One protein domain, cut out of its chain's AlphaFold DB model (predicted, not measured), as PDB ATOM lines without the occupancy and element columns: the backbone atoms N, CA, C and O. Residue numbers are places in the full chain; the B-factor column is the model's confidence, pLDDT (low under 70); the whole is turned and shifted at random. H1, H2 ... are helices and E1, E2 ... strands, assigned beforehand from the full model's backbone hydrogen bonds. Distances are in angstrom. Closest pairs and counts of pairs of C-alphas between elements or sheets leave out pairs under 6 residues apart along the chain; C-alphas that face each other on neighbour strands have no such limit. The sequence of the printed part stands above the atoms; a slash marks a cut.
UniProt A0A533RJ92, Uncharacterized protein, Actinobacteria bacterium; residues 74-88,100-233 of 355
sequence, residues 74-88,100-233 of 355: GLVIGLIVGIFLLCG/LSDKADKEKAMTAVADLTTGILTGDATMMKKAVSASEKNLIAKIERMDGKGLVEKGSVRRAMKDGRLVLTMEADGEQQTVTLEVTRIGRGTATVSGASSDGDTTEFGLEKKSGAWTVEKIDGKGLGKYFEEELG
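AT A GLANCE: This is residues 74 to 88 and 100 to 233 of the 355 residues of an uncharacterized protein of Actinobacteria bacterium (UniProt A0A533RJ92). A six-stranded antiparallel sheet is curled like part of a barrel round one long helix, H2, with H1 over strand E4 on the same face and the short helices H3, H4 and H5 grouped at the E6 side, where H3 folds back on H2 and H4 packs on both H3 and H5. The curl is open: E1 and E6 are the two edge strands, and they are apart. The 149 printed residues hold five named helices and six named strands in the order H1 H2 H3 H4 E1 E2 E3 E4 E5 E6 H5, and the class is mixed, helices and strands. The sheet runs E1 E2 E3 E4 E5 E6 as a meander, each strand the antiparallel neighbour of the one before, with H1 and H2 on one face as a second layer. The whole is compact, with a radius of gyration of the C-alphas of 14.4 A, and spans 40 by 36 by 27 A.

IN THESE COORDINATES: In the sheet, E1 is residues 155 to 162, 21.7 A long from first to last C-alpha, and E2 is residues 165 to 172, 22.1 A. E3, the longest strand, is residues 175 to 185, 31.4 A, from C-alpha 175 at (-37.987, 21.166, -31.569). E4 is residues 188 to 195, 23.5 A; E5 is residues 202 to 210, 25.8 A; E6 is residues 213 to 219, 17.7 A. H2, residues 103 to 122, measures 28.3 A and begins with C-alpha 103 at (-13.980, 39.882, -46.142). H1 is residues 74 to 85, 15.4 A; H3 is residues 125 to 131, 10.0 A; H4 is residues 137 to 145, 12.7 A. H5, residues 224 to 230, measures 10.1 A and ends with C-alpha 230 at (-13.803, 18.722, -18.165).

HOW THE PARTS SIT: The sheet is strongly twisted, and from edge to edge the way across it turns by 126 degrees. Within hydrogen-bond range are N 158 and O 169 of E1 and E2, 2.8 A; N 168 and O 179 of E2 and E3, 2.8 A; N 180 and O 192 of E3 and E4, 2.8 A; N 191 and O 203 of E4 and E5, 2.8 A; and N 208 and O 215 of E5 and E6, 2.8 A. The sheet curls round H2; the closest C-alphas of H2 and E6 are those of Ala 109 and Trp 214, 5.3 A apart, and those of H2 and E1 are Thr 118 and Val 157, 7.1 A. H1 is on the sheet at a height of 9.4 A, over E4, and runs slantwise to the strands at 32 degrees on the local plane, only just. H2 and H3 form a helical hairpin: residues 112 to 120 of H2 touch H3, closest at the C-alphas of Leu 116 and Met 128, 4.7 A, at a shallow tilt of 24 degrees, opposite ways. H3 is on the sheet, over none of its strands. H3 and H4, also a helical hairpin, touch at the C-alphas of Ala 125 and Glu 144, 5.6 A, opposite ways at a tilt of 35.2 degrees, only just steep. H4 is not on the sheet; it touches H5 at the C-alphas of Leu 139 and Gly 225, 5.4 A, at a steep tilt of 54 degrees, the same way. H5 only grazes the sheet with residues 224 to 227. H1 touches no helix. In all five helices every O i to N i+4 pair is within hydrogen-bond range.

THE WHOLE: The two C-alphas farthest apart are those of Gly 174 and Ser 211, 40.6 A. Residues 89 to 99 are not printed, and C-alphas 88 and 100 stand 24.8 A apart across this cut, which lies in the link from H1 to H2. Of the links printed whole, H4 to E1 and E4 to E5 are short and the others are tight. The mean pLDDT of the printed part is 70.2, and 64 residues are under 70, among them 74 to 88, 194 to 207 and 218 to 233.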
ATOM      1  N   GLY A  74     -32.993  18.711 -22.268       47.34
ATOM      2  CA  GLY A  74     -32.634  19.579 -21.135       47.34
ATOM      3  C   GLY A  74     -31.192  19.409 -20.640       47.34
ATOM      4  O   GLY A  74     -30.617  20.349 -20.105       47.34
ATOM      5  N   LEU A  75     -30.586  18.234 -20.844       57.62
ATOM      6  CA  LEU A  75     -29.175  17.992 -20.532       57.62
ATOM      7  C   LEU A  75     -28.267  18.527 -21.637       57.62
ATOM      8  O   LEU A  75     -27.218  19.060 -21.327       57.62
ATOM      9  N   VAL A  76     -28.680  18.444 -22.903       60.88
ATOM     10  CA  VAL A  76     -27.955  19.067 -24.021       60.88
ATOM     11  C   VAL A  76     -27.988  20.591 -23.892       60.88
ATOM     12  O   VAL A  76     -26.944  21.219 -24.006       60.88
ATOM     13  N   ILE A  77     -29.143  21.180 -23.565       54.25
ATOM     14  CA  ILE A  77     -29.271  22.620 -23.295       54.25
ATOM     15  C   ILE A  77     -28.462  22.992 -22.053       54.25
ATOM     16  O   ILE A  77     -27.654  23.901 -22.123       54.25
ATOM     17  N   GLY A  78     -28.605  22.267 -20.940       49.34
ATOM     18  CA  GLY A  78     -27.847  22.544 -19.716       49.34
ATOM     19  C   GLY A  78     -26.336  22.348 -19.866       49.34
ATOM     20  O   GLY A  78     -25.575  23.021 -19.184       49.34
ATOM     21  N   LEU A  79     -25.899  21.472 -20.772       56.75
ATOM     22  CA  LEU A  79     -24.493  21.271 -21.095       56.75
ATOM     23  C   LEU A  79     -23.994  22.393 -22.000       56.75
ATOM     24  O   LEU A  79     -23.018  23.016 -21.639       56.75
ATOM     25  N   ILE A  80     -24.685  22.732 -23.092       56.19
ATOM     26  CA  ILE A  80     -24.315  23.858 -23.965       56.19
ATOM     27  C   ILE A  80     -24.306  25.171 -23.166       56.19
ATOM     28  O   ILE A  80     -23.326  25.898 -23.191       56.19
ATOM     29  N   VAL A  81     -25.343  25.440 -22.379       48.62
ATOM     30  CA  VAL A  81     -25.460  26.641 -21.542       48.62
ATOM     31  C   VAL A  81     -24.486  26.616 -20.360       48.62
ATOM     32  O   VAL A  81     -23.858  27.627 -20.080       48.62
ATOM     33  N   GLY A  82     -24.296  25.477 -19.687       43.44
ATOM     34  CA  GLY A  82     -23.355  25.338 -18.566       43.44
ATOM     35  C   GLY A  82     -21.891  25.470 -18.985       43.44
ATOM     36  O   GLY A  82     -21.114  26.125 -18.295       43.44
ATOM     37  N   ILE A  83     -21.554  24.941 -20.160       49.38
ATOM     38  CA  ILE A  83     -20.278  25.132 -20.854       49.38
ATOM     39  C   ILE A  83     -19.992  26.622 -21.083       49.38
ATOM     40  O   ILE A  83     -18.851  27.058 -20.965       49.38
ATOM     41  N   PHE A  84     -21.032  27.392 -21.396       47.72
ATOM     42  CA  PHE A  84     -20.928  28.772 -21.848       47.72
ATOM     43  C   PHE A  84     -21.049  29.810 -20.716       47.72
ATOM     44  O   PHE A  84     -20.353  30.821 -20.734       47.72
ATOM     45  N   LEU A  85     -21.857  29.547 -19.683       36.97
ATOM     46  CA  LEU A  85     -22.018  30.410 -18.502       36.97
ATOM     47  C   LEU A  85     -20.878  30.260 -17.486       36.97
ATOM     48  O   LEU A  85     -20.540  31.225 -16.801       36.97
ATOM     49  N   LEU A  86     -20.278  29.069 -17.357       36.22
ATOM     50  CA  LEU A  86     -19.234  28.822 -16.353       36.22
ATOM     51  C   LEU A  86     -17.876  29.432 -16.738       36.22
ATOM     52  O   LEU A  86     -17.018  29.614 -15.873       36.22
ATOM     53  N   CYS A  87     -17.674  29.769 -18.012       47.56
ATOM     54  CA  CYS A  87     -16.370  30.171 -18.529       47.56
ATOM     55  C   CYS A  87     -16.258  31.677 -18.882       47.56
ATOM     56  O   CYS A  87     -15.207  32.133 -19.324       47.56
ATOM     57  N   GLY A  88     -17.290  32.480 -18.590       40.41
ATOM     58  CA  GLY A  88     -17.381  33.921 -18.886       40.41
ATOM     59  C   GLY A  88     -16.466  34.871 -18.094       40.41
ATOM     60  O   GLY A  88     -16.796  36.044 -17.940       40.41
ATOM     61  N   LEU A 100      -7.701  41.534 -40.654       51.97
ATOM     62  CA  LEU A 100      -9.010  41.013 -41.116       51.97
ATOM     63  C   LEU A 100      -9.970  42.062 -41.670       51.97
ATOM     64  O   LEU A 100     -11.175  41.831 -41.740       51.97
ATOM     65  N   SER A 101      -9.447  43.172 -42.183       55.44
ATOM     66  CA  SER A 101     -10.245  44.024 -43.073       55.44
ATOM     67  C   SER A 101     -10.636  43.297 -44.377       55.44
ATOM     68  O   SER A 101     -11.458  43.806 -45.137       55.44
ATOM     69  N   ASP A 102     -10.096  42.096 -44.628       68.31
ATOM     70  CA  ASP A 102     -10.390  41.299 -45.812       68.31
ATOM     71  C   ASP A 102     -11.586  40.353 -45.589       68.31
ATOM     72  O   ASP A 102     -11.523  39.381 -44.826       68.31
ATOM     73  N   LYS A 103     -12.708  40.628 -46.272       71.25
ATOM     74  CA  LYS A 103     -13.980  39.882 -46.142       71.25
ATOM     75  C   LYS A 103     -13.803  38.368 -46.314       71.25
ATOM     76  O   LYS A 103     -14.476  37.591 -45.638       71.25
ATOM     77  N   ALA A 104     -12.866  37.957 -47.170       72.94
ATOM     78  CA  ALA A 104     -12.589  36.556 -47.469       72.94
ATOM     79  C   ALA A 104     -12.060  35.766 -46.259       72.94
ATOM     80  O   ALA A 104     -12.377  34.585 -46.104       72.94
ATOM     81  N   ASP A 105     -11.270  36.388 -45.380       73.19
ATOM     82  CA  ASP A 105     -10.753  35.706 -44.191       73.19
ATOM     83  C   ASP A 105     -11.829  35.565 -43.109       73.19
ATOM     84  O   ASP A 105     -11.855  34.547 -42.414       73.19
ATOM     85  N   LYS A 106     -12.765  36.520 -43.016       69.12
ATOM     86  CA  LYS A 106     -13.899  36.451 -42.081       69.12
ATOM     87  C   LYS A 106     -14.839  35.297 -42.437       69.12
ATOM     88  O   LYS A 106     -15.278  34.561 -41.554       69.12
ATOM     89  N   GLU A 107     -15.113  35.102 -43.727       75.56
ATOM     90  CA  GLU A 107     -15.926  33.977 -44.208       75.56
ATOM     91  C   GLU A 107     -15.268  32.622 -43.911       75.56
ATOM     92  O   GLU A 107     -15.932  31.699 -43.429       75.56
ATOM     93  N   LYS A 108     -13.952  32.501 -44.127       78.88
ATOM     94  CA  LYS A 108     -13.196  31.280 -43.799       78.88
ATOM     95  C   LYS A 108     -13.182  30.993 -42.297       78.88
ATOM     96  O   LYS A 108     -13.370  29.844 -41.905       78.88
ATOM     97  N   ALA A 109     -13.002  32.020 -41.468       71.69
ATOM     98  CA  ALA A 109     -13.052  31.905 -40.013       71.69
ATOM     99  C   ALA A 109     -14.427  31.409 -39.535       71.69
ATOM    100  O   ALA A 109     -14.506  30.428 -38.797       71.69
ATOM    101  N   MET A 110     -15.516  32.014 -40.023       73.38
ATOM    102  CA  MET A 110     -16.871  31.554 -39.698       73.38
ATOM    103  C   MET A 110     -17.150  30.138 -40.196       73.38
ATOM    104  O   MET A 110     -17.810  29.375 -39.498       73.38
ATOM    105  N   THR A 111     -16.620  29.757 -41.360       80.69
ATOM    106  CA  THR A 111     -16.770  28.395 -41.894       80.69
ATOM    107  C   THR A 111     -16.102  27.358 -40.987       80.69
ATOM    108  O   THR A 111     -16.710  26.331 -40.701       80.69
ATOM    109  N   ALA A 112     -14.901  27.644 -40.471       78.06
ATOM    110  CA  ALA A 112     -14.206  26.749 -39.543       78.06
ATOM    111  C   ALA A 112     -14.987  26.559 -38.231       78.06
ATOM    112  O   ALA A 112     -15.156  25.432 -37.767       78.06
ATOM    113  N   VAL A 113     -15.537  27.640 -37.671       76.62
ATOM    114  CA  VAL A 113     -16.411  27.569 -36.485       76.62
ATOM    115  C   VAL A 113     -17.669  26.764 -36.790       76.62
ATOM    116  O   VAL A 113     -18.030  25.877 -36.022       76.62
ATOM    117  N   ALA A 114     -18.302  27.011 -37.942       79.00
ATOM    118  CA  ALA A 114     -19.475  26.266 -38.392       79.00
ATOM    119  C   ALA A 114     -19.210  24.763 -38.447       79.00
ATOM    120  O   ALA A 114     -20.054  23.969 -38.029       79.00
ATOM    121  N   ASP A 115     -18.059  24.384 -39.004       82.88
ATOM    122  CA  ASP A 115     -17.637  22.999 -39.156       82.88
ATOM    123  C   ASP A 115     -17.369  22.349 -37.803       82.88
ATOM    124  O   ASP A 115     -17.862  21.242 -37.578       82.88
ATOM    125  N   LEU A 116     -16.703  23.043 -36.873       80.75
ATOM    126  CA  LEU A 116     -16.515  22.524 -35.519       80.75
ATOM    127  C   LEU A 116     -17.854  22.322 -34.811       80.75
ATOM    128  O   LEU A 116     -18.129  21.227 -34.325       80.75
ATOM    129  N   THR A 117     -18.699  23.356 -34.769       78.31
ATOM    130  CA  THR A 117     -19.991  23.296 -34.077       78.31
ATOM    131  C   THR A 117     -20.875  22.216 -34.683       78.31
ATOM    132  O   THR A 117     -21.414  21.388 -33.958       78.31
ATOM    133  N   THR A 118     -20.977  22.151 -36.014       81.88
ATOM    134  CA  THR A 118     -21.751  21.092 -36.678       81.88
ATOM    135  C   THR A 118     -21.171  19.720 -36.364       81.88
ATOM    136  O   THR A 118     -21.932  18.828 -36.018       81.88
ATOM    137  N   GLY A 119     -19.847  19.561 -36.427       83.00
ATOM    138  CA  GLY A 119     -19.180  18.300 -36.127       83.00
ATOM    139  C   GLY A 119     -19.439  17.816 -34.699       83.00
ATOM    140  O   GLY A 119     -19.736  16.642 -34.515       83.00
ATOM    141  N   ILE A 120     -19.421  18.708 -33.703       79.62
ATOM    142  CA  ILE A 120     -19.782  18.380 -32.312       79.62
ATOM    143  C   ILE A 120     -21.250  17.940 -32.226       79.62
ATOM    144  O   ILE A 120     -21.576  16.935 -31.594       79.62
ATOM    145  N   LEU A 121     -22.146  18.669 -32.893       79.00
ATOM    146  CA  LEU A 121     -23.581  18.395 -32.857       79.00
ATOM    147  C   LEU A 121     -23.948  17.072 -33.535       79.00
ATOM    148  O   LEU A 121     -24.755  16.315 -33.001       79.00
ATOM    149  N   THR A 122     -23.360  16.780 -34.693       82.06
ATOM    150  CA  THR A 122     -23.636  15.564 -35.470       82.06
ATOM    151  C   THR A 122     -22.736  14.394 -35.085       82.06
ATOM    152  O   THR A 122     -22.982  13.272 -35.515       82.06
ATOM    153  N   GLY A 123     -21.695  14.634 -34.282       84.00
ATOM    154  CA  GLY A 123     -20.660  13.645 -33.985       84.00
ATOM    155  C   GLY A 123     -19.827  13.284 -35.210       84.00
ATOM    156  O   GLY A 123     -19.337  12.167 -35.288       84.00
ATOM    157  N   ASP A 124     -19.706  14.190 -36.184       87.62
ATOM    158  CA  ASP A 124     -18.886  13.968 -37.377       87.62
ATOM    159  C   ASP A 124     -17.434  14.339 -37.059       87.62
ATOM    160  O   ASP A 124     -17.042  15.515 -37.065       87.62
ATOM    161  N   ALA A 125     -16.615  13.323 -36.781       85.94
ATOM    162  CA  ALA A 125     -15.204  13.522 -36.476       85.94
ATOM    163  C   ALA A 125     -14.422  14.122 -37.651       85.94
ATOM    164  O   ALA A 125     -13.399  14.772 -37.437       85.94
ATOM    165  N   THR A 126     -14.880  13.948 -38.892       89.75
ATOM    166  CA  THR A 126     -14.226  14.528 -40.073       89.75
ATOM    167  C   THR A 126     -14.413  16.040 -40.109       89.75
ATOM    168  O   THR A 126     -13.451  16.758 -40.386       89.75
ATOM    169  N   MET A 127     -15.612  16.537 -39.795       85.12
ATOM    170  CA  MET A 127     -15.862  17.980 -39.684       85.12
ATOM    171  C   MET A 127     -15.082  18.600 -38.524       85.12
ATOM    172  O   MET A 127     -14.404  19.608 -38.718       85.12
ATOM    173  N   MET A 128     -15.089  17.953 -37.354       83.25
ATOM    174  CA  MET A 128     -14.322  18.428 -36.199       83.25
ATOM    175  C   MET A 128     -12.818  18.481 -36.499       83.25
ATOM    176  O   MET A 128     -12.184  19.497 -36.234       83.25
ATOM    177  N   LYS A 129     -12.253  17.436 -37.130       87.88
ATOM    178  CA  LYS A 129     -10.828  17.376 -37.509       87.88
ATOM    179  C   LYS A 129     -10.409  18.480 -38.480       87.88
ATOM    180  O   LYS A 129      -9.272  18.929 -38.411       87.88
ATOM    181  N   LYS A 130     -11.297  18.920 -39.377       86.50
ATOM    182  CA  LYS A 130     -11.007  20.024 -40.312       86.50
ATOM    183  C   LYS A 130     -10.914  21.384 -39.623       86.50
ATOM    184  O   LYS A 130     -10.234  22.264 -40.138       86.50
ATOM    185  N   ALA A 131     -11.604  21.550 -38.498       80.81
ATOM    186  CA  ALA A 131     -11.689  22.817 -37.781       80.81
ATOM    187  C   ALA A 131     -10.654  22.968 -36.650       80.81
ATOM    188  O   ALA A 131     -10.540  24.046 -36.065       80.81
ATOM    189  N   VAL A 132      -9.893  21.910 -36.347       77.06
ATOM    190  CA  VAL A 132      -8.824  21.914 -35.338       77.06
ATOM    191  C   VAL A 132      -7.451  21.780 -35.988       77.06
ATOM    192  O   VAL A 132      -7.305  21.241 -37.084       77.06
ATOM    193  N   SER A 133      -6.416  22.274 -35.310       76.75
ATOM    194  CA  SER A 133      -5.051  22.202 -35.828       76.75
ATOM    195  C   SER A 133      -4.537  20.763 -35.882       76.75
ATOM    196  O   SER A 133      -4.598  20.029 -34.896       76.75
ATOM    197  N   ALA A 134      -3.903  20.391 -37.000       77.56
ATOM    198  CA  ALA A 134      -3.235  19.096 -37.163       77.56
ATOM    199  C   ALA A 134      -2.125  18.844 -36.119       77.56
ATOM    200  O   ALA A 134      -1.757  17.697 -35.861       77.56
ATOM    201  N   SER A 135      -1.593  19.907 -35.504       71.00
ATOM    202  CA  SER A 135      -0.594  19.808 -34.435       71.00
ATOM    203  C   SER A 135      -1.155  19.217 -33.134       71.00
ATOM    204  O   SER A 135      -0.385  18.723 -32.312       71.00
ATOM    205  N   GLU A 136      -2.477  19.221 -32.929       77.50
ATOM    206  CA  GLU A 136      -3.115  18.773 -31.687       77.50
ATOM    207  C   GLU A 136      -3.482  17.281 -31.709       77.50
ATOM    208  O   GLU A 136      -4.646  16.887 -31.635       77.50
ATOM    209  N   LYS A 137      -2.465  16.413 -31.765       82.38
ATOM    210  CA  LYS A 137      -2.644  14.950 -31.865       82.38
ATOM    211  C   LYS A 137      -3.553  14.360 -30.773       82.38
ATOM    212  O   LYS A 137      -4.384  13.502 -31.063       82.38
ATOM    213  N   ASN A 138      -3.443  14.852 -29.536       74.06
ATOM    214  CA  ASN A 138      -4.272  14.396 -28.410       74.06
ATOM    215  C   ASN A 138      -5.750  14.772 -28.577       74.06
ATOM    216  O   ASN A 138      -6.635  14.005 -28.197       74.06
ATOM    217  N   LEU A 139      -6.020  15.949 -29.146       72.50
ATOM    218  CA  LEU A 139      -7.376  16.398 -29.422       72.50
ATOM    219  C   LEU A 139      -7.985  15.602 -30.576       72.50
ATOM    220  O   LEU A 139      -9.115  15.139 -30.468       72.50
ATOM    221  N   ILE A 140      -7.215  15.370 -31.637       79.69
ATOM    222  CA  ILE A 140      -7.637  14.555 -32.781       79.69
ATOM    223  C   ILE A 140      -8.040  13.144 -32.323       79.69
ATOM    224  O   ILE A 140      -9.123  12.680 -32.667       79.69
ATOM    225  N   ALA A 141      -7.242  12.504 -31.463       79.50
ATOM    226  CA  ALA A 141      -7.575  11.191 -30.904       79.50
ATOM    227  C   ALA A 141      -8.846  11.207 -30.026       79.50
ATOM    228  O   ALA A 141      -9.577  10.219 -29.956       79.50
ATOM    229  N   LYS A 142      -9.145  12.319 -29.338       78.56
ATOM    230  CA  LYS A 142     -10.420  12.497 -28.618       78.56
ATOM    231  C   LYS A 142     -11.590  12.658 -29.584       78.56
ATOM    232  O   LYS A 142     -12.603  11.994 -29.399       78.56
ATOM    233  N   ILE A 143     -11.429  13.479 -30.619       78.00
ATOM    234  CA  ILE A 143     -12.436  13.702 -31.660       78.00
ATOM    235  C   ILE A 143     -12.822  12.385 -32.337       78.00
ATOM    236  O   ILE A 143     -14.004  12.105 -32.497       78.00
ATOM    237  N   GLU A 144     -11.851  11.529 -32.656       87.25
ATOM    238  CA  GLU A 144     -12.117  10.216 -33.257       87.25
ATOM    239  C   GLU A 144     -12.907   9.281 -32.332       87.25
ATOM    240  O   GLU A 144     -13.729   8.499 -32.801       87.25
ATOM    241  N   ARG A 145     -12.748   9.399 -31.008       82.62
ATOM    242  CA  ARG A 145     -13.561   8.641 -30.036       82.62
ATOM    243  C   ARG A 145     -15.012   9.126 -29.935       82.62
ATOM    244  O   ARG A 145     -15.852   8.393 -29.392       82.62
ATOM    245  N   MET A 146     -15.294  10.337 -30.417       76.19
ATOM    246  CA  MET A 146     -16.637  10.916 -30.500       76.19
ATOM    247  C   MET A 146     -17.321  10.651 -31.845       76.19
ATOM    248  O   MET A 146     -18.483  11.024 -31.995       76.19
ATOM    249  N   ASP A 147     -16.642  10.018 -32.808       87.38
ATOM    250  CA  ASP A 147     -17.227   9.757 -34.124       87.38
ATOM    251  C   ASP A 147     -18.509   8.920 -33.998       87.38
ATOM    252  O   ASP A 147     -18.542   7.886 -33.321       87.38
ATOM    253  N   GLY A 148     -19.595   9.413 -34.591       80.50
ATOM    254  CA  GLY A 148     -20.928   8.819 -34.494       80.50
ATOM    255  C   GLY A 148     -21.634   8.990 -33.141       80.50
ATOM    256  O   GLY A 148     -22.717   8.438 -32.960       80.50
ATOM    257  N   LYS A 149     -21.068   9.752 -32.193       78.94
ATOM    258  CA  LYS A 149     -21.667  10.054 -30.875       78.94
ATOM    259  C   LYS A 149     -22.154  11.500 -30.777       78.94
ATOM    260  O   LYS A 149     -21.942  12.168 -29.767       78.94
ATOM    261  N   GLY A 150     -22.773  11.991 -31.847       74.12
ATOM    262  CA  GLY A 150     -23.315  13.345 -31.891       74.12
ATOM    263  C   GLY A 150     -24.374  13.584 -30.827       74.12
ATOM    264  O   GLY A 150     -25.099  12.671 -30.433       74.12
ATOM    265  N   LEU A 151     -24.495  14.839 -30.396       67.75
ATOM    266  CA  LEU A 151     -25.575  15.276 -29.509       67.75
ATOM    267  C   LEU A 151     -26.954  15.137 -30.175       67.75
ATOM    268  O   LEU A 151     -27.963  14.982 -29.489       67.75
ATOM    269  N   VAL A 152     -26.993  15.169 -31.510       71.62
ATOM    270  CA  VAL A 152     -28.203  15.025 -32.317       71.62
ATOM    271  C   VAL A 152     -28.203  13.648 -32.985       71.62
ATOM    272  O   VAL A 152     -27.690  13.481 -34.088       71.62
ATOM    273  N   GLU A 153     -28.803  12.646 -32.333       68.38
ATOM    274  CA  GLU A 153     -28.987  11.306 -32.927       68.38
ATOM    275  C   GLU A 153     -29.960  11.336 -34.122       68.38
ATOM    276  O   GLU A 153     -29.853  10.527 -35.046       68.38
ATOM    277  N   LYS A 154     -30.931  12.262 -34.105       67.56
ATOM    278  CA  LYS A 154     -31.939  12.455 -35.155       67.56
ATOM    279  C   LYS A 154     -32.255  13.934 -35.303       67.56
ATOM    280  O   LYS A 154     -32.826  14.546 -34.404       67.56
ATOM    281  N   GLY A 155     -31.903  14.497 -36.450       73.12
ATOM    282  CA  GLY A 155     -32.158  15.900 -36.713       73.12
ATOM    283  C   GLY A 155     -31.507  16.407 -37.983       73.12
ATOM    284  O   GLY A 155     -30.780  15.679 -38.662       73.12
ATOM    285  N   SER A 156     -31.774  17.668 -38.304       79.56
ATOM    286  CA  SER A 156     -31.056  18.378 -39.361       79.56
ATOM    287  C   SER A 156     -30.389  19.618 -38.786       79.56
ATOM    288  O   SER A 156     -30.988  20.341 -37.993       79.56
ATOM    289  N   VAL A 157     -29.140  19.854 -39.185       81.31
ATOM    290  CA  VAL A 157     -28.436  21.111 -38.928       81.31
ATOM    291  C   VAL A 157     -28.416  21.879 -40.240       81.31
ATOM    292  O   VAL A 157     -27.889  21.400 -41.245       81.31
ATOM    293  N   ARG A 158     -29.022  23.062 -40.256       84.44
ATOM    294  CA  ARG A 158     -29.018  23.973 -41.401       84.44
ATOM    295  C   ARG A 158     -28.102  25.142 -41.100       84.44
ATOM    296  O   ARG A 158     -28.150  25.697 -40.009       84.44
ATOM    297  N   ARG A 159     -27.300  25.531 -42.087       86.38
ATOM    298  CA  ARG A 159     -26.399  26.681 -42.001       86.38
ATOM    299  C   ARG A 159     -26.916  27.788 -42.904       86.38
ATOM    300  O   ARG A 159     -27.233  27.529 -44.064       86.38
ATOM    301  N   ALA A 160     -26.987  29.006 -42.392       82.75
ATOM    302  CA  ALA A 160     -27.329  30.182 -43.175       82.75
ATOM    303  C   ALA A 160     -26.463  31.362 -42.742       82.75
ATOM    304  O   ALA A 160     -26.274  31.586 -41.554       82.75
ATOM    305  N   MET A 161     -25.979  32.146 -43.699       79.94
ATOM    306  CA  MET A 161     -25.387  33.448 -43.404       79.94
ATOM    307  C   MET A 161     -26.504  34.495 -43.390       79.94
ATOM    308  O   MET A 161     -27.263  34.586 -44.356       79.94
ATOM    309  N   LYS A 162     -26.621  35.270 -42.311       78.88
ATOM    310  CA  LYS A 162     -27.568  36.387 -42.178       78.88
ATOM    311  C   LYS A 162     -26.844  37.590 -41.600       78.88
ATOM    312  O   LYS A 162     -26.258  37.479 -40.532       78.88
ATOM    313  N   ASP A 163     -26.846  38.707 -42.320       79.88
ATOM    314  CA  ASP A 163     -26.279  39.982 -41.851       79.88
ATOM    315  C   ASP A 163     -24.821  39.876 -41.359       79.88
ATOM    316  O   ASP A 163     -24.418  40.482 -40.372       79.88
ATOM    317  N   GLY A 164     -24.011  39.050 -42.034       72.38
ATOM    318  CA  GLY A 164     -22.617  38.810 -41.643       72.38
ATOM    319  C   GLY A 164     -22.443  37.938 -40.393       72.38
ATOM    320  O   GLY A 164     -21.327  37.853 -39.878       72.38
ATOM    321  N   ARG A 165     -23.514  37.283 -39.937       77.94
ATOM    322  CA  ARG A 165     -23.545  36.286 -38.862       77.94
ATOM    323  C   ARG A 165     -23.859  34.915 -39.437       77.94
ATOM    324  O   ARG A 165     -24.623  34.783 -40.396       77.94
ATOM    325  N   LEU A 166     -23.280  33.883 -38.849       77.06
ATOM    326  CA  LEU A 166     -23.586  32.506 -39.185       77.06
ATOM    327  C   LEU A 166     -24.710  32.019 -38.273       77.06
ATOM    328  O   LEU A 166     -24.551  31.924 -37.067       77.06
ATOM    329  N   VAL A 167     -25.843  31.665 -38.851       81.75
ATOM    330  CA  VAL A 167     -26.987  31.107 -38.138       81.75
ATOM    331  C   VAL A 167     -27.034  29.606 -38.395       81.75
ATOM    332  O   VAL A 167     -27.201  29.157 -39.532       81.75
ATOM    333  N   LEU A 168     -26.881  28.830 -37.330       79.62
ATOM    334  CA  LEU A 168     -27.085  27.392 -37.311       79.62
ATOM    335  C   LEU A 168     -28.476  27.113 -36.752       79.62
ATOM    336  O   LEU A 168     -28.765  27.393 -35.593       79.62
ATOM    337  N   THR A 169     -29.349  26.544 -37.572       82.19
ATOM    338  CA  THR A 169     -30.658  26.079 -37.121       82.19
ATOM    339  C   THR A 169     -30.607  24.575 -36.965       82.19
ATOM    340  O   THR A 169     -30.359  23.849 -37.927       82.19
ATOM    341  N   MET A 170     -30.839  24.113 -35.750       81.38
ATOM    342  CA  MET A 170     -30.902  22.708 -35.403       81.38
ATOM    343  C   MET A 170     -32.358  22.317 -35.218       81.38
ATOM    344  O   MET A 170     -33.116  23.017 -34.555       81.38
ATOM    345  N   GLU A 171     -32.750  21.193 -35.791       81.38
ATOM    346  CA  GLU A 171     -34.043  20.577 -35.524       81.38
ATOM    347  C   GLU A 171     -33.774  19.202 -34.929       81.38
ATOM    348  O   GLU A 171     -33.232  18.345 -35.625       81.38
ATOM    349  N   ALA A 172     -34.104  19.013 -33.654       77.69
ATOM    350  CA  ALA A 172     -33.939  17.754 -32.937       77.69
ATOM    351  C   ALA A 172     -35.247  17.426 -32.213       77.69
ATOM    352  O   ALA A 172     -35.842  18.294 -31.583       77.69
ATOM    353  N   ASP A 173     -35.723  16.187 -32.345       79.25
ATOM    354  CA  ASP A 173     -36.959  15.711 -31.703       79.25
ATOM    355  C   ASP A 173     -38.214  16.577 -31.968       79.25
ATOM    356  O   ASP A 173     -39.145  16.616 -31.167       79.25
ATOM    357  N   GLY A 174     -38.264  17.254 -33.123       80.56
ATOM    358  CA  GLY A 174     -39.368  18.145 -33.506       80.56
ATOM    359  C   GLY A 174     -39.313  19.537 -32.867       80.56
ATOM    360  O   GLY A 174     -40.226  20.335 -33.077       80.56
ATOM    361  N   GLU A 175     -38.253  19.844 -32.120       78.19
ATOM    362  CA  GLU A 175     -37.987  21.166 -31.569       78.19
ATOM    363  C   GLU A 175     -36.891  21.865 -32.381       78.19
ATOM    364  O   GLU A 175     -35.846  21.286 -32.696       78.19
ATOM    365  N   GLN A 176     -37.145  23.122 -32.754       79.81
ATOM    366  CA  GLN A 176     -36.197  23.940 -33.500       79.81
ATOM    367  C   GLN A 176     -35.419  24.844 -32.541       79.81
ATOM    368  O   GLN A 176     -36.001  25.643 -31.810       79.81
ATOM    369  N   GLN A 177     -34.096  24.749 -32.592       76.38
ATOM    370  CA  GLN A 177     -33.162  25.610 -31.878       76.38
ATOM    371  C   GLN A 177     -32.321  26.394 -32.882       76.38
ATOM    372  O   GLN A 177     -32.002  25.907 -33.968       76.38
ATOM    373  N   THR A 178     -31.967  27.625 -32.537       77.25
ATOM    374  CA  THR A 178     -31.162  28.502 -33.385       77.25
ATOM    375  C   THR A 178     -29.940  28.976 -32.617       77.25
ATOM    376  O   THR A 178     -30.047  29.744 -31.666       77.25
ATOM    377  N   VAL A 179     -28.766  28.544 -33.062       73.06
ATOM    378  CA  VAL A 179     -27.476  29.040 -32.593       73.06
ATOM    379  C   VAL A 179     -26.996  30.097 -33.579       73.06
ATOM    380  O   VAL A 179     -26.778  29.813 -34.753       73.06
ATOM    381  N   THR A 180     -26.847  31.331 -33.119       73.81
ATOM    382  CA  THR A 180     -26.295  32.435 -33.901       73.81
ATOM    383  C   THR A 180     -24.842  32.633 -33.511       73.81
ATOM    384  O   THR A 180     -24.533  32.936 -32.370       73.81
ATOM    385  N   LEU A 181     -23.944  32.459 -34.463       69.62
ATOM    386  CA  LEU A 181     -22.517  32.675 -34.326       69.62
ATOM    387  C   LEU A 181     -22.168  34.013 -34.972       69.62
ATOM    388  O   LEU A 181     -22.453  34.263 -36.146       69.62
ATOM    389  N   GLU A 182     -21.520  34.873 -34.210       71.44
ATOM    390  CA  GLU A 182     -21.055  36.177 -34.645       71.44
ATOM    391  C   GLU A 182     -19.563  36.283 -34.356       71.44
ATOM    392  O   GLU A 182     -19.132  36.241 -33.216       71.44
ATOM    393  N   VAL A 183     -18.733  36.423 -35.386       62.53
ATOM    394  CA  VAL A 183     -17.312  36.713 -35.158       62.53
ATOM    395  C   VAL A 183     -17.187  38.198 -34.852       62.53
ATOM    396  O   VAL A 183     -17.302  39.029 -35.759       62.53
ATOM    397  N   THR A 184     -16.986  38.512 -33.574       61.34
ATOM    398  CA  THR A 184     -16.875  39.880 -33.067       61.34
ATOM    399  C   THR A 184     -15.498  40.473 -33.357       61.34
ATOM    400  O   THR A 184     -15.431  41.645 -33.724       61.34
ATOM    401  N   ARG A 185     -14.401  39.698 -33.246       55.16
ATOM    402  CA  ARG A 185     -13.008  40.154 -33.482       55.16
ATOM    403  C   ARG A 185     -12.106  39.035 -34.047       55.16
ATOM    404  O   ARG A 185     -12.499  37.876 -34.133       55.16
ATOM    405  N   ILE A 186     -10.877  39.347 -34.476       51.53
ATOM    406  CA  ILE A 186      -9.946  38.283 -34.902       51.53
ATOM    407  C   ILE A 186      -9.608  37.424 -33.700       51.53
ATOM    408  O   ILE A 186      -9.259  37.929 -32.637       51.53
ATOM    409  N   GLY A 187      -9.696  36.115 -33.888       55.19
ATOM    410  CA  GLY A 187      -9.386  35.199 -32.815       55.19
ATOM    411  C   GLY A 187     -10.377  35.221 -31.669       55.19
ATOM    412  O   GLY A 187     -10.093  34.580 -30.672       55.19
ATOM    413  N   ARG A 188     -11.524  35.897 -31.814       56.69
ATOM    414  CA  ARG A 188     -12.600  35.914 -30.826       56.69
ATOM    415  C   ARG A 188     -13.955  36.020 -31.521       56.69
ATOM    416  O   ARG A 188     -14.187  36.942 -32.295       56.69
ATOM    417  N   GLY A 189     -14.885  35.122 -31.256       61.31
ATOM    418  CA  GLY A 189     -16.266  35.309 -31.698       61.31
ATOM    419  C   GLY A 189     -17.252  34.920 -30.626       61.31
ATOM    420  O   GLY A 189     -16.888  34.219 -29.695       61.31
ATOM    421  N   THR A 190     -18.479  35.407 -30.749       64.88
ATOM    422  CA  THR A 190     -19.578  35.110 -29.852       64.88
ATOM    423  C   THR A 190     -20.512  34.052 -30.433       64.88
ATOM    424  O   THR A 190     -20.869  34.103 -31.610       64.88
ATOM    425  N   ALA A 191     -20.937  33.088 -29.626       64.25
ATOM    426  CA  ALA A 191     -22.003  32.150 -29.958       64.25
ATOM    427  C   ALA A 191     -23.206  32.435 -29.065       64.25
ATOM    428  O   ALA A 191     -23.074  32.335 -27.856       64.25
ATOM    429  N   THR A 192     -24.358  32.770 -29.639       69.94
ATOM    430  CA  THR A 192     -25.611  32.999 -28.912       69.94
ATOM    431  C   THR A 192     -26.604  31.886 -29.223       69.94
ATOM    432  O   THR A 192     -26.947  31.664 -30.387       69.94
ATOM    433  N   VAL A 193     -27.105  31.192 -28.204       70.06
ATOM    434  CA  VAL A 193     -28.102  30.122 -28.372       70.06
ATOM    435  C   VAL A 193     -29.500  30.650 -28.060       70.06
ATOM    436  O   VAL A 193     -29.752  31.207 -26.998       70.06
ATOM    437  N   SER A 194     -30.437  30.459 -28.986       68.31
ATOM    438  CA  SER A 194     -31.830  30.901 -28.862       68.31
ATOM    439  C   SER A 194     -32.802  29.775 -29.231       68.31
ATOM    440  O   SER A 194     -32.580  29.029 -30.187       68.31
ATOM    441  N   GLY A 195     -33.889  29.623 -28.472       66.00
ATOM    442  CA  GLY A 195     -34.855  28.532 -28.635       66.00
ATOM    443  C   GLY A 195     -35.952  28.577 -27.570       66.00
ATOM    444  O   GLY A 195     -35.938  29.452 -26.711       66.00
ATOM    445  N   ALA A 196     -36.909  27.644 -27.622       44.72
ATOM    446  CA  ALA A 196     -38.154  27.702 -26.841       44.72
ATOM    447  C   ALA A 196     -37.981  27.686 -25.305       44.72
ATOM    448  O   ALA A 196     -38.962  27.887 -24.588       44.72
ATOM    449  N   SER A 197     -36.763  27.479 -24.789       49.50
ATOM    450  CA  SER A 197     -36.485  27.445 -23.351       49.50
ATOM    451  C   SER A 197     -35.139  28.045 -22.912       49.50
ATOM    452  O   SER A 197     -34.735  27.774 -21.784       49.50
ATOM    453  N   SER A 198     -34.407  28.777 -23.763       52.06
ATOM    454  CA  SER A 198     -33.092  29.340 -23.400       52.06
ATOM    455  C   SER A 198     -33.073  30.865 -23.523       52.06
ATOM    456  O   SER A 198     -33.349  31.410 -24.595       52.06
ATOM    457  N   ASP A 199     -32.703  31.541 -22.435       53.91
ATOM    458  CA  ASP A 199     -32.567  32.998 -22.345       53.91
ATOM    459  C   ASP A 199     -31.236  33.466 -22.967       53.91
ATOM    460  O   ASP A 199     -30.390  34.044 -22.299       53.91
ATOM    461  N   GLY A 200     -31.034  33.218 -24.266       57.88
ATOM    462  CA  GLY A 200     -30.018  33.920 -25.066       57.88
ATOM    463  C   GLY A 200     -28.564  33.830 -24.579       57.88
ATOM    464  O   GLY A 200     -27.828  34.810 -24.719       57.88
ATOM    465  N   ASP A 201     -28.137  32.695 -24.025       68.19
ATOM    466  CA  ASP A 201     -26.774  32.531 -23.509       68.19
ATOM    467  C   ASP A 201     -25.730  32.790 -24.600       68.19
ATOM    468  O   ASP A 201     -25.872  32.304 -25.727       68.19
ATOM    469  N   THR A 202     -24.702  33.580 -24.265       62.00
ATOM    470  CA  THR A 202     -23.647  34.020 -25.189       62.00
ATOM    471  C   THR A 202     -22.259  33.587 -24.710       62.00
ATOM    472  O   THR A 202     -21.963  33.684 -23.524       62.00
ATOM    473  N   THR A 203     -21.402  33.151 -25.635       61.53
ATOM    474  CA  THR A 203     -20.083  32.535 -25.359       61.53
ATOM    475  C   THR A 203     -18.987  33.114 -26.212       61.53
ATOM    476  O   THR A 203     -19.245  33.310 -27.390       61.53
ATOM    477  N   GLU A 204     -17.751  33.232 -25.723       59.28
ATOM    478  CA  GLU A 204     -16.604  33.585 -26.559       59.28
ATOM    479  C   GLU A 204     -15.765  32.370 -27.017       59.28
ATOM    480  O   GLU A 204     -15.348  31.521 -26.232       59.28
ATOM    481  N   PHE A 205     -15.420  32.296 -28.302       58.84
ATOM    482  CA  PHE A 205     -14.500  31.288 -28.845       58.84
ATOM    483  C   PHE A 205     -13.240  31.920 -29.428       58.84
ATOM    484  O   PHE A 205     -13.307  32.938 -30.109       58.84
ATOM    485  N   GLY A 206     -12.096  31.278 -29.195       61.66
ATOM    486  CA  GLY A 206     -10.775  31.669 -29.666       61.66
ATOM    487  C   GLY A 206     -10.432  31.081 -31.037       61.66
ATOM    488  O   GLY A 206     -10.441  29.857 -31.183       61.66
ATOM    489  N   LEU A 207     -10.085  31.913 -32.025       66.44
ATOM    490  CA  LEU A 207      -9.624  31.460 -33.351       66.44
ATOM    491  C   LEU A 207      -8.143  31.762 -33.586       66.44
ATOM    492  O   LEU A 207      -7.646  32.837 -33.272       66.44
ATOM    493  N   GLU A 208      -7.446  30.849 -34.245       73.00
ATOM    494  CA  GLU A 208      -6.060  31.047 -34.649       73.00
ATOM    495  C   GLU A 208      -5.868  30.585 -36.094       73.00
ATOM    496  O   GLU A 208      -6.351  29.520 -36.493       73.00
ATOM    497  N   LYS A 209      -5.168  31.389 -36.902       72.06
ATOM    498  CA  LYS A 209      -4.834  31.031 -38.283       72.06
ATOM    499  C   LYS A 209      -3.515  30.255 -38.295       72.06
ATOM    500  O   LYS A 209      -2.453  30.849 -38.142       72.06
ATOM    501  N   LYS A 210      -3.567  28.940 -38.518       72.12
ATOM    502  CA  LYS A 210      -2.391  28.060 -38.628       72.12
ATOM    503  C   LYS A 210      -2.228  27.585 -40.062       72.12
ATOM    504  O   LYS A 210      -3.162  27.056 -40.658       72.12
ATOM    505  N   SER A 211      -1.047  27.810 -40.639       75.75
ATOM    506  CA  SER A 211      -0.712  27.376 -42.008       75.75
ATOM    507  C   SER A 211      -1.744  27.800 -43.070       75.75
ATOM    508  O   SER A 211      -2.032  27.059 -44.004       75.75
ATOM    509  N   GLY A 212      -2.329  28.994 -42.917       73.62
ATOM    510  CA  GLY A 212      -3.329  29.541 -43.841       73.62
ATOM    511  C   GLY A 212      -4.778  29.095 -43.597       73.62
ATOM    512  O   GLY A 212      -5.671  29.614 -44.267       73.62
ATOM    513  N   ALA A 213      -5.032  28.208 -42.629       70.19
ATOM    514  CA  ALA A 213      -6.368  27.770 -42.230       70.19
ATOM    515  C   ALA A 213      -6.758  28.344 -40.861       70.19
ATOM    516  O   ALA A 213      -5.936  28.403 -39.949       70.19
ATOM    517  N   TRP A 214      -8.015  28.765 -40.710       73.94
ATOM    518  CA  TRP A 214      -8.560  29.146 -39.407       73.94
ATOM    519  C   TRP A 214      -8.903  27.897 -38.609       73.94
ATOM    520  O   TRP A 214      -9.559  26.993 -39.119       73.94
ATOM    521  N   THR A 215      -8.462  27.869 -37.360       67.31
ATOM    522  CA  THR A 215      -8.728  26.789 -36.413       67.31
ATOM    523  C   THR A 215      -9.289  27.377 -35.132       67.31
ATOM    524  O   THR A 215      -8.927  28.491 -34.756       67.31
ATOM    525  N   VAL A 216     -10.184  26.652 -34.470       72.06
ATOM    526  CA  VAL A 216     -10.550  26.983 -33.090       72.06
ATOM    527  C   VAL A 216      -9.409  26.494 -32.206       72.06
ATOM    528  O   VAL A 216      -8.941  25.375 -32.387       72.06
ATOM    529  N   GLU A 217      -8.921  27.338 -31.302       73.50
ATOM    530  CA  GLU A 217      -7.826  26.990 -30.381       73.50
ATOM    531  C   GLU A 217      -8.327  26.947 -28.933       73.50
ATOM    532  O   GLU A 217      -7.945  26.083 -28.137       73.50
ATOM    533  N   LYS A 218      -9.226  27.882 -28.600       67.88
ATOM    534  CA  LYS A 218      -9.756  28.062 -27.253       67.88
ATOM    535  C   LYS A 218     -11.264  28.210 -27.278       67.88
ATOM    536  O   LYS A 218     -11.830  28.716 -28.241       67.88
ATOM    537  N   ILE A 219     -11.906  27.812 -26.194       60.16
ATOM    538  CA  ILE A 219     -13.301  28.142 -25.906       60.16
ATOM    539  C   ILE A 219     -13.283  28.732 -24.505       60.16
ATOM    540  O   ILE A 219     -12.731  28.113 -23.592       60.16
ATOM    541  N   ASP A 220     -13.746  29.977 -24.386       64.81
ATOM    542  CA  ASP A 220     -13.738  30.746 -23.144       64.81
ATOM    543  C   ASP A 220     -12.375  30.731 -22.416       64.81
ATOM    544  O   ASP A 220     -12.236  30.377 -21.243       64.81
ATOM    545  N   GLY A 221     -11.306  31.013 -23.167       60.44
ATOM    546  CA  GLY A 221      -9.935  31.068 -22.647       60.44
ATOM    547  C   GLY A 221      -9.285  29.713 -22.323       60.44
ATOM    548  O   GLY A 221      -8.069  29.666 -22.115       60.44
ATOM    549  N   LYS A 222     -10.024  28.594 -22.340       68.38
ATOM    550  CA  LYS A 222      -9.480  27.238 -22.141       68.38
ATOM    551  C   LYS A 222      -9.027  26.631 -23.469       68.38
ATOM    552  O   LYS A 222      -9.758  26.679 -24.453       68.38
ATOM    553  N   GLY A 223      -7.853  25.993 -23.494       69.44
ATOM    554  CA  GLY A 223      -7.433  25.181 -24.643       69.44
ATOM    555  C   GLY A 223      -8.388  24.003 -24.871       69.44
ATOM    556  O   GLY A 223      -8.803  23.353 -23.905       69.44
ATOM    557  N   LEU A 224      -8.713  23.706 -26.133       65.00
ATOM    558  CA  LEU A 224      -9.711  22.694 -26.517       65.00
ATOM    559  C   LEU A 224      -9.524  21.347 -25.802       65.00
ATOM    560  O   LEU A 224     -10.483  20.764 -25.305       65.00
ATOM    561  N   GLY A 225      -8.288  20.855 -25.682       63.41
ATOM    562  CA  GLY A 225      -8.009  19.567 -25.039       63.41
ATOM    563  C   GLY A 225      -8.507  19.453 -23.590       63.41
ATOM    564  O   GLY A 225      -9.029  18.395 -23.227       63.41
ATOM    565  N   LYS A 226      -8.370  20.530 -22.802       69.75
ATOM    566  CA  LYS A 226      -8.823  20.615 -21.403       69.75
ATOM    567  C   LYS A 226     -10.343  20.739 -21.328       69.75
ATOM    568  O   LYS A 226     -10.985  20.081 -20.519       69.75
ATOM    569  N   TYR A 227     -10.913  21.515 -22.240       64.69
ATOM    570  CA  TYR A 227     -12.355  21.676 -22.376       64.69
ATOM    571  C   TYR A 227     -13.072  20.341 -22.666       64.69
ATOM    572  O   TYR A 227     -14.039  19.995 -21.995       64.69
ATOM    573  N   PHE A 228     -12.557  19.531 -23.603       64.69
ATOM    574  CA  PHE A 228     -13.128  18.211 -23.921       64.69
ATOM    575  C   PHE A 228     -13.076  17.217 -22.747       64.69
ATOM    576  O   PHE A 228     -13.929  16.335 -22.648       64.69
ATOM    577  N   GLU A 229     -12.072  17.330 -21.875       66.06
ATOM    578  CA  GLU A 229     -11.948  16.494 -20.674       66.06
ATOM    579  C   GLU A 229     -12.933  16.899 -19.581       66.06
ATOM    580  O   GLU A 229     -13.620  16.035 -19.041       66.06
ATOM    581  N   GLU A 230     -12.992  18.195 -19.266       69.88
ATOM    582  CA  GLU A 230     -13.803  18.722 -18.165       69.88
ATOM    583  C   GLU A 230     -15.304  18.638 -18.470       69.88
ATOM    584  O   GLU A 230     -16.073  18.188 -17.624       69.88
ATOM    585  N   GLU A 231     -15.715  19.010 -19.685       63.53
ATOM    586  CA  GLU A 231     -17.132  19.267 -19.977       63.53
ATOM    587  C   GLU A 231     -17.832  18.105 -20.687       63.53
ATOM    588  O   GLU A 231     -18.999  17.816 -20.428       63.53
ATOM    589  N   LEU A 232     -17.129  17.391 -21.574       63.12
ATOM    590  CA  LEU A 232     -17.706  16.239 -22.283       63.12
ATOM    591  C   LEU A 232     -17.439  14.909 -21.574       63.12
ATOM    592  O   LEU A 232     -17.836  13.854 -22.072       63.12
ATOM    593  N   GLY A 233     -16.757  14.939 -20.423       63.72
ATOM    594  CA  GLY A 233     -16.412  13.741 -19.662       63.72
ATOM    595  C   GLY A 233     -15.553  12.756 -20.457       63.72
ATOM    596  O   GLY A 233     -15.578  11.556 -20.184       63.72
TER     597      GLY A 233